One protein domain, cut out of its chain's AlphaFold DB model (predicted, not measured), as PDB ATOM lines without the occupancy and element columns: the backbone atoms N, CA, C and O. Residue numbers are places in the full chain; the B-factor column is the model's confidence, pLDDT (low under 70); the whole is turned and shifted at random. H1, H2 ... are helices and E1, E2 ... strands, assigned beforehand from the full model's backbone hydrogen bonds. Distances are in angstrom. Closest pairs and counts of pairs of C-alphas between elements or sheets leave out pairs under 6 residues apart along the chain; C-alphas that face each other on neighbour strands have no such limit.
ATOM      1  N   PRO A   2     212.225 143.132 149.464       82.50
ATOM      2  CA  PRO A   2     211.954 142.931 150.886       82.50
ATOM      3  C   PRO A   2     212.774 141.768 151.458       82.50
ATOM      4  O   PRO A   2     213.075 140.803 150.742       82.50
ATOM      5  N   VAL A   3     213.122 141.836 152.744       90.06
ATOM      6  CA  VAL A   3     213.782 140.704 153.415       90.06
ATOM      7  C   VAL A   3     212.839 139.498 153.492       90.06
ATOM      8  O   VAL A   3     211.623 139.641 153.612       90.06
ATOM      9  N   HIS A   4     213.382 138.287 153.403       93.00
ATOM     10  CA  HIS A   4     212.612 137.038 153.415       93.00
ATOM     11  C   HIS A   4     213.301 135.976 154.279       93.00
ATOM     12  O   HIS A   4     214.455 136.137 154.683       93.00
ATOM     13  N   GLY A   5     212.582 134.891 154.580       95.81
ATOM     14  CA  GLY A   5     213.094 133.789 155.396       95.81
ATOM     15  C   GLY A   5     213.500 134.247 156.799       95.81
ATOM     16  O   GLY A   5     212.797 135.028 157.434       95.81
ATOM     17  N   TRP A   6     214.661 133.795 157.272       96.56
ATOM     18  CA  TRP A   6     215.171 134.144 158.603       96.56
ATOM     19  C   TRP A   6     215.363 135.648 158.817       96.56
ATOM     20  O   TRP A   6     215.101 136.136 159.911       96.56
ATOM     21  N   ASN A   7     215.719 136.400 157.772       95.56
ATOM     22  CA  ASN A   7     215.858 137.854 157.875       95.56
ATOM     23  C   ASN A   7     214.517 138.536 158.184       95.56
ATOM     24  O   ASN A   7     214.483 139.504 158.937       95.56
ATOM     25  N   ARG A   8     213.407 138.015 157.638       96.81
ATOM     26  CA  ARG A   8     212.059 138.517 157.944       96.81
ATOM     27  C   ARG A   8     211.709 138.281 159.412       96.81
ATOM     28  O   ARG A   8     211.207 139.188 160.057       96.81
ATOM     29  N   ARG A   9     212.046 137.108 159.950       97.19
ATOM     30  CA  ARG A   9     211.811 136.790 161.363       97.19
ATOM     31  C   ARG A   9     212.589 137.713 162.306       97.19
ATOM     32  O   ARG A   9     212.021 138.215 163.266       97.19
ATOM     33  N   VAL A  10     213.864 137.976 162.010       97.19
ATOM     34  CA  VAL A  10     214.685 138.918 162.797       97.19
ATOM     35  C   VAL A  10     214.096 140.332 162.756       97.19
ATOM     36  O   VAL A  10     214.062 141.015 163.777       97.19
ATOM     37  N   LEU A  11     213.604 140.766 161.591       97.00
ATOM     38  CA  LEU A  11     212.920 142.049 161.455       97.00
ATOM     39  C   LEU A  11     211.657 142.112 162.324       97.00
ATOM     40  O   LEU A  11     211.507 143.063 163.081       97.00
ATOM     41  N   GLU A  12     210.792 141.100 162.249       97.31
ATOM     42  CA  GLU A  12     209.543 141.035 163.020       97.31
ATOM     43  C   GLU A  12     209.793 141.093 164.536       97.31
ATOM     44  O   GLU A  12     209.106 141.828 165.245       97.31
ATOM     45  N   GLU A  13     210.805 140.377 165.039       97.94
ATOM     46  CA  GLU A  13     211.220 140.444 166.449       97.94
ATOM     47  C   GLU A  13     211.684 141.863 166.830       97.94
ATOM     48  O   GLU A  13     211.315 142.390 167.885       97.94
ATOM     49  N   GLY A  14     212.439 142.523 165.949       97.56
ATOM     50  CA  GLY A  14     212.873 143.904 166.141       97.56
ATOM     51  C   GLY A  14     211.726 144.924 166.113       97.56
ATOM     52  O   GLY A  14     211.749 145.878 166.894       97.56
ATOM     53  N   GLU A  15     210.726 144.740 165.247       97.69
ATOM     54  CA  GLU A  15     209.531 145.596 165.186       97.69
ATOM     55  C   GLU A  15     208.670 145.435 166.445       97.69
ATOM     56  O   GLU A  15     208.250 146.433 167.032       97.69
ATOM     57  N   GLN A  16     208.476 144.199 166.922       97.94
ATOM     58  CA  GLN A  16     207.774 143.916 168.183       97.94
ATOM     59  C   GLN A  16     208.473 144.550 169.391       97.94
ATOM     60  O   GLN A  16     207.811 145.034 170.309       97.94
ATOM     61  N   ALA A  17     209.805 144.588 169.376       97.81
ATOM     62  CA  ALA A  17     210.608 145.254 170.395       97.81
ATOM     63  C   ALA A  17     210.685 146.787 170.225       97.81
ATOM     64  O   ALA A  17     211.330 147.456 171.034       97.81
ATOM     65  N   GLY A  18     210.077 147.359 169.177       97.19
ATOM     66  CA  GLY A  18     210.139 148.793 168.878       97.19
ATOM     67  C   GLY A  18     211.542 149.292 168.510       97.19
ATOM     68  O   GLY A  18     211.830 150.479 168.660       97.19
ATOM     69  N   MET A  19     212.434 148.403 168.062       97.38
ATOM     70  CA  MET A  19     213.833 148.723 167.748       97.38
ATOM     71  C   MET A  19     214.057 149.100 166.286       97.38
ATOM     72  O   MET A  19     215.001 149.827 165.971       97.38
ATOM     73  N   VAL A  20     213.200 148.611 165.397       97.12
ATOM     74  CA  VAL A  20     213.232 148.878 163.960       97.12
ATOM     75  C   VAL A  20     211.813 149.121 163.466       97.12
ATOM     76  O   VAL A  20     210.849 148.654 164.070       97.12
ATOM     77  N   ARG A  21     211.687 149.881 162.385       95.88
ATOM     78  CA  ARG A  21     210.440 150.062 161.648       95.88
ATOM     79  C   ARG A  21     210.689 149.765 160.179       95.88
ATOM     80  O   ARG A  21     211.536 150.423 159.571       95.88
ATOM     81  N   ALA A  22     209.942 148.823 159.612       95.88
ATOM     82  CA  ALA A  22     209.899 148.609 158.175       95.88
ATOM     83  C   ALA A  22     208.708 149.344 157.555       95.88
ATOM     84  O   ALA A  22     207.588 149.318 158.062       95.88
ATOM     85  N   TYR A  23     208.941 150.020 156.437       93.75
ATOM     86  CA  TYR A  23     207.881 150.644 155.650       93.75
ATOM     87  C   TYR A  23     208.302 150.740 154.186       93.75
ATOM     88  O   TYR A  23     209.456 150.482 153.847       93.75
ATOM     89  N   ARG A  24     207.362 151.065 153.289       93.00
ATOM     90  CA  ARG A  24     207.677 151.239 151.867       93.00
ATOM     91  C   ARG A  24     208.024 152.682 151.554       93.00
ATOM     92  O   ARG A  24     207.235 153.574 151.849       93.00
ATOM     93  N   ASP A  25     209.169 152.890 150.917       93.56
ATOM     94  CA  ASP A  25     209.632 154.213 150.517       93.56
ATOM     95  C   ASP A  25     210.676 154.144 149.387       93.56
ATOM     96  O   ASP A  25     210.928 153.068 148.837       93.56
ATOM     97  N   LEU A  26     211.280 155.283 149.027       92.56
ATOM     98  CA  LEU A  26     212.437 155.327 148.130       92.56
ATOM     99  C   LEU A  26     213.594 154.482 148.680       92.56
ATOM    100  O   LEU A  26     214.139 154.769 149.743       92.56
ATOM    101  N   CYS A  27     214.041 153.501 147.904       89.94
ATOM    102  CA  CYS A  27     215.240 152.705 148.168       89.94
ATOM    103  C   CYS A  27     216.512 153.440 147.720       89.94
ATOM    104  O   CYS A  27     217.358 152.869 147.039       89.94
ATOM    105  N   MET A  28     216.628 154.720 148.067       87.38
ATOM    106  CA  MET A  28     217.753 155.569 147.683       87.38
ATOM    107  C   MET A  28     218.592 155.940 148.902       87.38
ATOM    108  O   MET A  28     218.071 156.140 149.999       87.38
ATOM    109  N   PHE A  29     219.896 156.080 148.691       83.31
ATOM    110  CA  PHE A  29     220.826 156.524 149.721       83.31
ATOM    111  C   PHE A  29     220.686 158.032 149.997       83.31
ATOM    112  O   PHE A  29     220.664 158.833 149.063       83.31
ATOM    113  N   GLY A  30     220.720 158.444 151.269       84.12
ATOM    114  CA  GLY A  30     220.812 159.849 151.677       84.12
ATOM    115  C   GLY A  30     219.476 160.491 152.035       84.12
ATOM    116  O   GLY A  30     219.357 161.716 152.007       84.12
ATOM    117  N   ARG A  31     218.463 159.685 152.367       87.12
ATOM    118  CA  ARG A  31     217.126 160.175 152.733       87.12
ATOM    119  C   ARG A  31     217.133 160.955 154.044       87.12
ATOM    120  O   ARG A  31     216.285 161.823 154.248       87.12
ATOM    121  N   ILE A  32     218.062 160.623 154.938       81.81
ATOM    122  CA  ILE A  32     218.046 161.125 156.312       81.81
ATOM    123  C   ILE A  32     218.726 162.488 156.437       81.81
ATOM    124  O   ILE A  32     218.218 163.348 157.153       81.81
ATOM    125  N   ASN A  33     219.862 162.695 155.767       79.81
ATOM    126  CA  ASN A  33     220.729 163.840 156.048       79.81
ATOM    127  C   ASN A  33     221.209 164.621 154.817       79.81
ATOM    128  O   ASN A  33     221.897 165.631 154.986       79.81
ATOM    129  N   ARG A  34     220.846 164.219 153.589       87.31
ATOM    130  CA  ARG A  34     221.287 164.946 152.391       87.31
ATOM    131  C   ARG A  34     220.308 166.042 151.991       87.31
ATOM    132  O   ARG A  34     219.109 165.772 151.881       87.31
ATOM    133  N   PRO A  35     220.811 167.249 151.675       93.12
ATOM    134  CA  PRO A  35     220.046 168.245 150.942       93.12
ATOM    135  C   PRO A  35     219.442 167.656 149.662       93.12
ATOM    136  O   PRO A  35     220.102 166.872 148.980       93.12
ATOM    137  N   LEU A  36     218.227 168.073 149.305       95.50
ATOM    138  CA  LEU A  36     217.479 167.536 148.158       95.50
ATOM    139  C   LEU A  36     218.282 167.527 146.844       95.50
ATOM    140  O   LEU A  36     218.258 166.531 146.124       95.50
ATOM    141  N   ILE A  37     219.063 168.579 146.559       93.12
ATOM    142  CA  ILE A  37     219.947 168.589 145.380       93.12
ATOM    143  C   ILE A  37     220.948 167.431 145.453       93.12
ATOM    144  O   ILE A  37     221.028 166.624 144.533       93.12
ATOM    145  N   GLN A  38     221.688 167.315 146.558       88.69
ATOM    146  CA  GLN A  38     222.720 166.286 146.728       88.69
ATOM    147  C   GLN A  38     222.149 164.865 146.759       88.69
ATOM    148  O   GLN A  38     222.833 163.918 146.365       88.69
ATOM    149  N   PHE A  39     220.907 164.713 147.227       91.56
ATOM    150  CA  PHE A  39     220.193 163.441 147.246       91.56
ATOM    151  C   PHE A  39     220.058 162.848 145.835       91.56
ATOM    152  O   PHE A  39     220.381 161.678 145.646       91.56
ATOM    153  N   LEU A  40     219.689 163.656 144.831       91.94
ATOM    154  CA  LEU A  40     219.610 163.195 143.437       91.94
ATOM    155  C   LEU A  40     220.945 163.310 142.688       91.94
ATOM    156  O   LEU A  40     221.250 162.461 141.850       91.94
ATOM    157  N   LEU A  41     221.769 164.313 143.009       84.12
ATOM    158  CA  LEU A  41     223.038 164.586 142.321       84.12
ATOM    159  C   LEU A  41     223.977 163.386 142.347       84.12
ATOM    160  O   LEU A  41     224.636 163.097 141.351       84.12
ATOM    161  N   TYR A  42     224.013 162.682 143.477       76.69
ATOM    162  CA  TYR A  42     224.873 161.523 143.696       76.69
ATOM    163  C   TYR A  42     224.121 160.191 143.615       76.69
ATOM    164  O   TYR A  42     224.617 159.180 144.116       76.69
ATOM    165  N   SER A  43     222.930 160.176 143.011       81.38
ATOM    166  CA  SER A  43     222.176 158.943 142.804       81.38
ATOM    167  C   SER A  43     222.843 158.091 141.726       81.38
ATOM    168  O   SER A  43     222.847 158.451 140.548       81.38
ATOM    169  N   VAL A  44     223.427 156.971 142.143       67.44
ATOM    170  CA  VAL A  44     224.078 155.974 141.272       67.44
ATOM    171  C   VAL A  44     223.299 154.662 141.194       67.44
ATOM    172  O   VAL A  44     223.472 153.911 140.240       67.44
ATOM    173  N   ASP A  45     222.434 154.407 142.175       71.75
ATOM    174  CA  ASP A  45     221.535 153.257 142.233       71.75
ATOM    175  C   ASP A  45     220.173 153.725 142.793       71.75
ATOM    176  O   ASP A  45     220.023 153.861 144.011       71.75
ATOM    177  N   PRO A  46     219.223 154.105 141.917       79.50
ATOM    178  CA  PRO A  46     219.353 154.103 140.462       79.50
ATOM    179  C   PRO A  46     220.165 155.294 139.942       79.50
ATOM    180  O   PRO A  46     220.201 156.372 140.541       79.50
ATOM    181  N   PHE A  47     220.771 155.136 138.769       75.69
ATOM    182  CA  PHE A  47     221.218 156.291 137.999       75.69
ATOM    183  C   PHE A  47     220.011 157.014 137.394       75.69
ATOM    184  O   PHE A  47     219.126 156.369 136.835       75.69
ATOM    185  N   LEU A  48     219.993 158.347 137.465       84.69
ATOM    186  CA  LEU A  48     218.913 159.188 136.945       84.69
ATOM    187  C   LEU A  48     219.402 159.918 135.678       84.69
ATOM    188  O   LEU A  48     220.072 160.950 135.801       84.69
ATOM    189  N   PRO A  49     219.106 159.422 134.457       80.12
ATOM    190  CA  PRO A  49     219.724 159.932 133.232       80.12
ATOM    191  C   PRO A  49     219.399 161.396 132.962       80.12
ATOM    192  O   PRO A  49     218.281 161.711 132.581       80.12
ATOM    193  N   GLY A  50     220.392 162.276 133.097       81.69
ATOM    194  CA  GLY A  50     220.233 163.722 132.927       81.69
ATOM    195  C   GLY A  50     219.968 164.491 134.225       81.69
ATOM    196  O   GLY A  50     220.043 165.717 134.193       81.69
ATOM    197  N   LEU A  51     219.723 163.813 135.353       88.06
ATOM    198  CA  LEU A  51     219.672 164.431 136.686       88.06
ATOM    199  C   LEU A  51     220.960 164.176 137.469       88.06
ATOM    200  O   LEU A  51     221.560 165.120 137.975       88.06
ATOM    201  N   THR A  52     221.415 162.922 137.556       80.25
ATOM    202  CA  THR A  52     222.648 162.580 138.278       80.25
ATOM    203  C   THR A  52     223.818 163.401 137.725       80.25
ATOM    204  O   THR A  52     224.040 163.447 136.516       80.25
ATOM    205  N   GLY A  53     224.565 164.058 138.613       71.94
ATOM    206  CA  GLY A  53     225.673 164.945 138.250       71.94
ATOM    207  C   GLY A  53     225.278 166.317 137.678       71.94
ATOM    208  O   GLY A  53     226.176 167.087 137.351       71.94
ATOM    209  N   ASN A  54     223.987 166.657 137.570       80.00
ATOM    210  CA  ASN A  54     223.522 167.929 137.009       80.00
ATOM    211  C   ASN A  54     222.607 168.696 137.984       80.00
ATOM    212  O   ASN A  54     221.393 168.488 138.033       80.00
ATOM    213  N   GLU A  55     223.194 169.616 138.756       88.00
ATOM    214  CA  GLU A  55     222.474 170.411 139.763       88.00
ATOM    215  C   GLU A  55     221.370 171.290 139.163       88.00
ATOM    216  O   GLU A  55     220.320 171.468 139.788       88.00
ATOM    217  N   GLN A  56     221.581 171.831 137.958       90.62
ATOM    218  CA  GLN A  56     220.606 172.695 137.292       90.62
ATOM    219  C   GLN A  56     219.341 171.913 136.929       90.62
ATOM    220  O   GLN A  56     218.237 172.343 137.261       90.62
ATOM    221  N   ASN A  57     219.501 170.738 136.318       92.12
ATOM    222  CA  ASN A  57     218.383 169.876 135.950       92.12
ATOM    223  C   ASN A  57     217.653 169.346 137.189       92.12
ATOM    224  O   ASN A  57     216.430 169.276 137.186       92.12
ATOM    225  N   ILE A  58     218.376 169.026 138.267       96.00
ATOM    226  CA  ILE A  58     217.761 168.622 139.542       96.00
ATOM    227  C   ILE A  58     216.941 169.762 140.149       96.00
ATOM    228  O   ILE A  58     215.824 169.545 140.614       96.00
ATOM    229  N   SER A  59     217.478 170.982 140.134       96.38
ATOM    230  CA  SER A  59     216.773 172.154 140.660       96.38
ATOM    231  C   SER A  59     215.491 172.426 139.869       96.38
ATOM    232  O   SER A  59     214.447 172.668 140.472       96.38
ATOM    233  N   ALA A  60     215.552 172.319 138.536       97.25
ATOM    234  CA  ALA A  60     214.378 172.412 137.671       97.25
ATOM    235  C   ALA A  60     213.359 171.298 137.966       97.25
ATOM    236  O   ALA A  60     212.186 171.589 138.162       97.25
ATOM    237  N   PHE A  61     213.815 170.052 138.118       97.88
ATOM    238  CA  PHE A  61     212.959 168.906 138.437       97.88
ATOM    239  C   PHE A  61     212.176 169.097 139.744       97.88
ATOM    240  O   PHE A  61     210.975 168.853 139.785       97.88
ATOM    241  N   TYR A  62     212.817 169.584 140.813       98.00
ATOM    242  CA  TYR A  62     212.112 169.899 142.063       98.00
ATOM    243  C   TYR A  62     211.151 171.085 141.925       98.00
ATOM    244  O   TYR A  62     210.064 171.061 142.506       98.00
ATOM    245  N   ASN A  63     211.535 172.104 141.152       97.31
ATOM    246  CA  ASN A  63     210.694 173.266 140.890       97.31
ATOM    247  C   ASN A  63     209.412 172.888 140.131       97.31
ATOM    248  O   ASN A  63     208.336 173.343 140.507       97.31
ATOM    249  N   ASP A  64     209.509 172.011 139.130       97.50
ATOM    250  CA  ASP A  64     208.359 171.519 138.359       97.50
ATOM    251  C   ASP A  64     207.373 170.726 139.232       97.50
ATOM    252  O   ASP A  64     206.166 170.736 138.989       97.50
ATOM    253  N   LEU A  65     207.873 170.083 140.292       97.25
ATOM    254  CA  LEU A  65     207.060 169.398 141.300       97.25
ATOM    255  C   LEU A  65     206.504 170.335 142.381       97.25
ATOM    256  O   LEU A  65     205.752 169.885 143.244       97.25
ATOM    257  N   GLY A  66     206.886 171.616 142.375       96.94
ATOM    258  CA  GLY A  66     206.510 172.575 143.413       96.94
ATOM    259  C   GLY A  66     207.137 172.283 144.779       96.94
ATOM    260  O   GLY A  66     206.603 172.722 145.795       96.94
ATOM    261  N   ILE A  67     208.254 171.547 144.826       97.81
ATOM    262  CA  ILE A  67     208.941 171.180 146.069       97.81
ATOM    263  C   ILE A  67     210.051 172.208 146.336       97.81
ATOM    264  O   ILE A  67     211.077 172.198 145.646       97.81
ATOM    265  N   PRO A  68     209.913 173.093 147.340       96.50
ATOM    266  CA  PRO A  68     210.952 174.064 147.636       96.50
ATOM    267  C   PRO A  68     212.186 173.368 148.213       96.50
ATOM    268  O   PRO A  68     212.085 172.516 149.096       96.50
ATOM    269  N   LEU A  69     213.368 173.780 147.747       96.38
ATOM    270  CA  LEU A  69     214.660 173.220 148.165       96.38
ATOM    271  C   LEU A  69     215.110 173.688 149.560       96.38
ATOM    272  O   LEU A  69     216.003 173.092 150.166       96.38
ATOM    273  N   LYS A  70     214.510 174.768 150.069       95.62
ATOM    274  CA  LYS A  70     214.829 175.383 151.359       95.62
ATOM    275  C   LYS A  70     213.573 175.649 152.178       95.62
ATOM    276  O   LYS A  70     212.498 175.864 151.627       95.62
ATOM    277  N   SER A  71     213.740 175.672 153.495       92.56
ATOM    278  CA  SER A  71     212.779 176.220 154.450       92.56
ATOM    279  C   SER A  71     213.491 177.325 155.231       92.56
ATOM    280  O   SER A  71     214.370 177.048 156.051       92.56
ATOM    281  N   GLY A  72     213.199 178.585 154.890       91.62
ATOM    282  CA  GLY A  72     214.022 179.726 155.306       91.62
ATOM    283  C   GLY A  72     215.459 179.592 154.788       91.62
ATOM    284  O   GLY A  72     215.676 179.347 153.601       91.62
ATOM    285  N   ASP A  73     216.437 179.689 155.690       90.75
ATOM    286  CA  ASP A  73     217.863 179.551 155.362       90.75
ATOM    287  C   ASP A  73     218.357 178.094 155.338       90.75
ATOM    288  O   ASP A  73     219.466 177.815 154.872       90.75
ATOM    289  N   LYS A  74     217.544 177.143 155.815       92.44
ATOM    290  CA  LYS A  74     217.926 175.732 155.912       92.44
ATOM    291  C   LYS A  74     217.624 175.000 154.604       92.44
ATOM    292  O   LYS A  74     216.489 174.998 154.127       92.44
ATOM    293  N   TRP A  75     218.628 174.317 154.056       94.12
ATOM    294  CA  TRP A  75     218.423 173.343 152.984       94.12
ATOM    295  C   TRP A  75     217.583 172.170 153.484       94.12
ATOM    296  O   TRP A  75     217.888 171.579 154.521       94.12
ATOM    297  N   ARG A  76     216.526 171.842 152.742       95.00
ATOM    298  CA  ARG A  76     215.649 170.717 153.067       95.00
ATOM    299  C   ARG A  76     216.280 169.410 152.618       95.00
ATOM    300  O   ARG A  76     216.998 169.360 151.618       95.00
ATOM    301  N   THR A  77     215.973 168.362 153.360       93.31
ATOM    302  CA  THR A  77     216.302 166.964 153.080       93.31
ATOM    303  C   THR A  77     215.040 166.196 152.692       93.31
ATOM    304  O   THR A  77     213.926 166.705 152.834       93.31
ATOM    305  N   TYR A  78     215.187 164.949 152.237       93.12
ATOM    306  CA  TYR A  78     214.032 164.089 151.962       93.12
ATOM    307  C   TYR A  78     213.160 163.854 153.212       93.12
ATOM    308  O   TYR A  78     211.932 163.824 153.117       93.12
ATOM    309  N   LYS A  79     213.773 163.752 154.402       89.25
ATOM    310  CA  LYS A  79     213.060 163.648 155.688       89.25
ATOM    311  C   LYS A  79     212.169 164.866 155.971       89.25
ATOM    312  O   LYS A  79     211.117 164.696 156.581       89.25
ATOM    313  N   ASP A  80     212.561 166.059 155.519       92.31
ATOM    314  CA  ASP A  80     211.817 167.311 155.735       92.31
ATOM    315  C   ASP A  80     210.608 167.483 154.787       92.31
ATOM    316  O   ASP A  80     209.913 168.502 154.856       92.31
ATOM    317  N   LEU A  81     210.378 166.547 153.857       95.12
ATOM    318  CA  LEU A  81     209.236 166.570 152.944       95.12
ATOM    319  C   LEU A  81     207.950 166.104 153.641       95.12
ATOM    320  O   LEU A  81     207.968 165.149 154.422       95.12
ATOM    321  N   SER A  82     206.825 166.743 153.320       95.81
ATOM    322  CA  SER A  82     205.498 166.234 153.678       95.81
ATOM    323  C   SER A  82     205.207 164.923 152.939       95.81
ATOM    324  O   SER A  82     205.847 164.608 151.935       95.81
ATOM    325  N   GLU A  83     204.227 164.143 153.398       94.56
ATOM    326  CA  GLU A  83     203.867 162.904 152.693       94.56
ATOM    327  C   GLU A  83     203.354 163.160 151.267       94.56
ATOM    328  O   GLU A  83     203.660 162.372 150.371       94.56
ATOM    329  N   ASP A  84     202.686 164.291 151.024       96.81
ATOM    330  CA  ASP A  84     202.256 164.700 149.682       96.81
ATOM    331  C   ASP A  84     203.458 165.020 148.780       96.81
ATOM    332  O   ASP A  84     203.536 164.538 147.649       96.81
ATOM    333  N   GLU A  85     204.447 165.766 149.288       97.62
ATOM    334  CA  GLU A  85     205.685 166.066 148.554       97.62
ATOM    335  C   GLU A  85     206.500 164.794 148.285       97.62
ATOM    336  O   GLU A  85     207.008 164.599 147.178       97.62
ATOM    337  N   LYS A  86     206.603 163.890 149.269       96.31
ATOM    338  CA  LYS A  86     207.265 162.592 149.082       96.31
ATOM    339  C   LYS A  86     206.549 161.758 148.031       96.31
ATOM    340  O   LYS A  86     207.214 161.136 147.204       96.31
ATOM    341  N   GLN A  87     205.217 161.738 148.042       96.06
ATOM    342  CA  GLN A  87     204.428 161.002 147.062       96.06
ATOM    343  C   GLN A  87     204.601 161.579 145.653       96.06
ATOM    344  O   GLN A  87     204.790 160.807 144.706       96.06
ATOM    345  N   ALA A  88     204.602 162.908 145.515       97.62
ATOM    346  CA  ALA A  88     204.870 163.592 144.255       97.62
ATOM    347  C   ALA A  88     206.269 163.248 143.727       97.62
ATOM    348  O   ALA A  88     206.402 162.796 142.590       97.62
ATOM    349  N   LEU A  89     207.297 163.348 144.578       97.38
ATOM    350  CA  LEU A  89     208.672 163.016 144.212       97.38
ATOM    351  C   LEU A  89     208.828 161.546 143.803       97.38
ATOM    352  O   LEU A  89     209.425 161.261 142.766       97.38
ATOM    353  N   ARG A  90     208.265 160.609 144.578       96.06
ATOM    354  CA  ARG A  90     208.271 159.172 144.253       96.06
ATOM    355  C   ARG A  90     207.661 158.909 142.881       96.06
ATOM    356  O   ARG A  90     208.276 158.247 142.051       96.06
ATOM    357  N   SER A  91     206.471 159.452 142.643       96.50
ATOM    358  CA  SER A  91     205.730 159.255 141.392       96.50
ATOM    359  C   SER A  91     206.485 159.841 140.199       96.50
ATOM    360  O   SER A  91     206.597 159.198 139.158       96.50
ATOM    361  N   ALA A  92     207.057 161.033 140.371       97.62
ATOM    362  CA  ALA A  92     207.832 161.705 139.341       97.62
ATOM    363  C   ALA A  92     209.107 160.938 138.978       97.62
ATOM    364  O   ALA A  92     209.373 160.739 137.799       97.62
ATOM    365  N   LEU A  93     209.867 160.455 139.967       97.06
ATOM    366  CA  LEU A  93     211.089 159.684 139.723       97.06
ATOM    367  C   LEU A  93     210.802 158.343 139.031       97.06
ATOM    368  O   LEU A  93     211.529 157.962 138.115       97.06
ATOM    369  N   VAL A  94     209.732 157.645 139.427       96.62
ATOM    370  CA  VAL A  94     209.302 156.402 138.765       96.62
ATOM    371  C   VAL A  94     208.951 156.667 137.298       96.62
ATOM    372  O   VAL A  94     209.478 155.996 136.410       96.62
ATOM    373  N   SER A  95     208.111 157.670 137.029       97.06
ATOM    374  CA  SER A  95     207.733 158.053 135.662       97.06
ATOM    375  C   SER A  95     208.942 158.483 134.832       97.06
ATOM    376  O   SER A  95     209.085 158.052 133.690       97.06
ATOM    377  N   TYR A  96     209.847 159.265 135.425       96.19
ATOM    378  CA  TYR A  96     211.085 159.709 134.790       96.19
ATOM    379  C   TYR A  96     211.949 158.528 134.343       96.19
ATOM    380  O   TYR A  96     212.422 158.486 133.209       96.19
ATOM    381  N   LEU A  97     212.128 157.527 135.209       93.31
ATOM    382  CA  LEU A  97     212.897 156.331 134.876       93.31
ATOM    383  C   LEU A  97     212.237 155.517 133.755       93.31
ATOM    384  O   LEU A  97     212.947 155.072 132.853       93.31
ATOM    385  N   TYR A  98     210.908 155.368 133.745       94.00
ATOM    386  CA  TYR A  98     210.211 154.723 132.624       94.00
ATOM    387  C   TYR A  98     210.403 155.478 131.304       94.00
ATOM    388  O   TYR A  98     210.724 154.854 130.294       94.00
ATOM    389  N   GLU A  99     210.275 156.808 131.309       94.31
ATOM    390  CA  GLU A  99     210.485 157.647 130.121       94.31
ATOM    391  C   GLU A  99     211.916 157.514 129.573       94.31
ATOM    392  O   GLU A  99     212.131 157.469 128.363       94.31
ATOM    393  N   LYS A 100     212.907 157.374 130.462       87.06
ATOM    394  CA  LYS A 100     214.310 157.127 130.094       87.06
ATOM    395  C   LYS A 100     214.623 155.660 129.767       87.06
ATOM    396  O   LYS A 100     215.796 155.308 129.642       87.06
ATOM    397  N   GLY A 101     213.612 154.797 129.637       84.69
ATOM    398  CA  GLY A 101     213.785 153.378 129.306       84.69
ATOM    399  C   GLY A 101     214.444 152.552 130.417       84.69
ATOM    400  O   GLY A 101     214.972 151.470 130.162       84.69
ATOM    401  N   ARG A 102     214.433 153.047 131.658       82.56
ATOM    402  CA  ARG A 102     215.053 152.429 132.837       82.56
ATOM    403  C   ARG A 102     214.019 151.678 133.682       82.56
ATOM    404  O   ARG A 102     213.915 151.869 134.889       82.56
ATOM    405  N   THR A 103     213.259 150.790 133.039       86.19
ATOM    406  CA  THR A 103     212.132 150.037 133.628       86.19
ATOM    407  C   THR A 103     212.486 149.348 134.948       86.19
ATOM    408  O   THR A 103     211.775 149.499 135.932       86.19
ATOM    409  N   ARG A 104     213.617 148.636 135.011       81.25
ATOM    410  CA  ARG A 104     214.022 147.904 136.228       81.25
ATOM    411  C   ARG A 104     214.371 148.828 137.391       81.25
ATOM    412  O   ARG A 104     214.101 148.500 138.547       81.25
ATOM    413  N   ASP A 105     214.980 149.963 137.081       85.19
ATOM    414  CA  ASP A 105     215.325 150.975 138.073       85.19
ATOM    415  C   ASP A 105     214.029 151.580 138.631       85.19
ATOM    416  O   ASP A 105     213.869 151.678 139.843       85.19
ATOM    417  N   ALA A 106     213.044 151.854 137.766       91.38
ATOM    418  CA  ALA A 106     211.712 152.307 138.171       91.38
ATOM    419  C   ALA A 106     210.981 151.282 139.062       91.38
ATOM    420  O   ALA A 106     210.426 151.643 140.099       91.38
ATOM    421  N   GLU A 107     211.013 149.998 138.691       88.75
ATOM    422  CA  GLU A 107     210.381 148.898 139.438       88.75
ATOM    423  C   GLU A 107     211.000 148.675 140.824       88.75
ATOM    424  O   GLU A 107     210.315 148.244 141.754       88.75
ATOM    425  N   SER A 108     212.297 148.949 140.974       86.81
ATOM    426  CA  SER A 108     213.038 148.734 142.223       86.81
ATOM    427  C   SER A 108     213.192 149.989 143.085       86.81
ATOM    428  O   SER A 108     213.568 149.866 144.253       86.81
ATOM    429  N   LEU A 109     212.833 151.164 142.557       91.69
ATOM    430  CA  LEU A 109     212.951 152.451 143.239       91.69
ATOM    431  C   LEU A 109     212.132 152.526 144.536       91.69
ATOM    432  O   LEU A 109     212.578 153.149 145.496       91.69
ATOM    433  N   ILE A 110     210.950 151.901 144.576       93.31
ATOM    434  CA  ILE A 110     210.075 151.888 145.759       93.31
ATOM    435  C   ILE A 110     210.047 150.493 146.380       93.31
ATOM    436  O   ILE A 110     209.416 149.562 145.864       93.31
ATOM    437  N   GLY A 111     210.644 150.359 147.556       92.00
ATOM    438  CA  GLY A 111     210.754 149.089 148.263       92.00
ATOM    439  C   GLY A 111     210.694 149.252 149.771       92.00
ATOM    440  O   GLY A 111     210.313 150.299 150.278       92.00
ATOM    441  N   GLU A 112     210.998 148.169 150.476       93.25
ATOM    442  CA  GLU A 112     211.038 148.152 151.935       93.25
ATOM    443  C   GLU A 112     212.332 148.803 152.429       93.25
ATOM    444  O   GLU A 112     213.426 148.422 152.006       93.25
ATOM    445  N   VAL A 113     212.183 149.781 153.316       93.38
ATOM    446  CA  VAL A 113     213.269 150.478 154.000       93.38
ATOM    447  C   VAL A 113     213.172 150.223 155.499       93.38
ATOM    448  O   VAL A 113     212.078 149.991 156.014       93.38
ATOM    449  N   TYR A 114     214.307 150.278 156.197       94.50
ATOM    450  CA  TYR A 114     214.394 149.891 157.606       94.50
ATOM    451  C   TYR A 114     214.994 151.028 158.429       94.50
ATOM    452  O   TYR A 114     216.178 151.348 158.302       94.50
ATOM    453  N   GLU A 115     214.166 151.634 159.275       94.25
ATOM    454  CA  GLU A 115     214.566 152.698 160.192       94.25
ATOM    455  C   GLU A 115     214.936 152.098 161.555       94.25
ATOM    456  O   GLU A 115     214.114 151.446 162.194       94.25
ATOM    457  N   LEU A 116     216.166 152.323 162.013       95.38
ATOM    458  CA  LEU A 116     216.702 151.799 163.270       95.38
ATOM    459  C   LEU A 116     216.404 152.772 164.418       95.38
ATOM    460  O   LEU A 116     217.149 153.713 164.695       95.38
ATOM    461  N   LEU A 117     215.284 152.534 165.101       95.44
ATOM    462  CA  LEU A 117     214.669 153.462 166.052       95.44
ATOM    463  C   LEU A 117     215.510 153.729 167.307       95.44
ATOM    464  O   LEU A 117     215.352 154.771 167.943       95.44
ATOM    465  N   THR A 118     216.417 152.815 167.652       94.50
ATOM    466  CA  THR A 118     217.287 152.948 168.829       94.50
ATOM    467  C   THR A 118     218.498 153.852 168.592       94.50
ATOM    468  O   THR A 118     219.189 154.179 169.563       94.50
ATOM    469  N   TYR A 119     218.798 154.215 167.342       93.19
ATOM    470  CA  TYR A 119     219.938 155.058 166.979       93.19
ATOM    471  C   TYR A 119     219.530 156.531 166.814       93.19
ATOM    472  O   TYR A 119     218.368 156.807 166.485       93.19
TER     473      TYR A 119
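This is residues 2 to 119 of the 295 residues of the protein "DHH family phosphoesterase" of Candidatus Micrarchaeota archaeon (UniProt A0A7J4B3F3). A ribbon of two antiparallel strands, E1 and E2, reaches out from a body of helices and loops, with helix H1 at the ribbon's far end, where residues 4 to 10 stick out free. In the body, the long helix H4 and the short H5 fold back on each other as a hairpin at the ribbon's near end, and H2 with H3 makes a second, steeply tilted pair. The printed part has 118 residues, with five named helices and two named strands in the order H1 E1 H2 H3 H4 H5 E2, a mixed class of helices and strands. The whole is compact, with a radius of gyration of the C-alphas of 15.5 A, and spans 44 by 37 by 23 A.

Start at H1, residues 6 to 16, and step over a tight link to E1, residues 20 to 26; their closest C-alphas, of Gly 14 and Val 20, are 5.4 A apart. Beside E1 look for E2, residues 110 to 116, its antiparallel neighbour at 149 degrees; N 21 and O 115 are 2.9 A apart and N 113 and O 23 are 2.9 A apart, both within hydrogen-bond range. Further on, H2, residues 36 to 41, touches H3, residues 55 to 64, closest at the C-alphas of Ile 37 and Ile 58, 6.2 A, at a steep tilt of 51 degrees, opposite ways. H3 is close to but not clearly touching H4, residues 83 to 99, with the C-alphas of Tyr 62 and Leu 89 closest at 8.0 A. H4 and H5, residues 103 to 109, form a helical hairpin: H4 touches H5 with residues 93 to 98 alone, closest at the C-alphas of Val 94 and Ala 106, 4.8 A, at a shallow tilt of 22 degrees, opposite ways. The closest C-alphas of E1 and H5, of Leu 26 and Leu 109, are 5.7 A apart. H1 and H4 are apart, and so are H2 and H4. In H1, H2, H3, H4 and H5 every O i to N i+4 pair is within hydrogen-bond range.

Find C-alpha 6 at (215.171, 134.144, 158.603); from there H1 runs 15.6 A. E1 is 17.1 A long, H2 8.6 A and H3 14.2 A. C-alpha 83 at (203.867, 162.904, 152.693) begins H4, 24.1 A long. H5 measures 9.9 A, and E2 runs 18.7 A to C-alpha 116 at (216.702, 151.799, 163.270).

The C-alphas of Gly 5 and Asp 73 are the two farthest apart, 46.0 A. The printed part has no cut. The links H2 to H3 and H3 to H4 are long; in the second, residues 70 to 71 pair with 74 to 75, antiparallel. Mean pLDDT of the printed part is 91.6, and residue 44 is under 70.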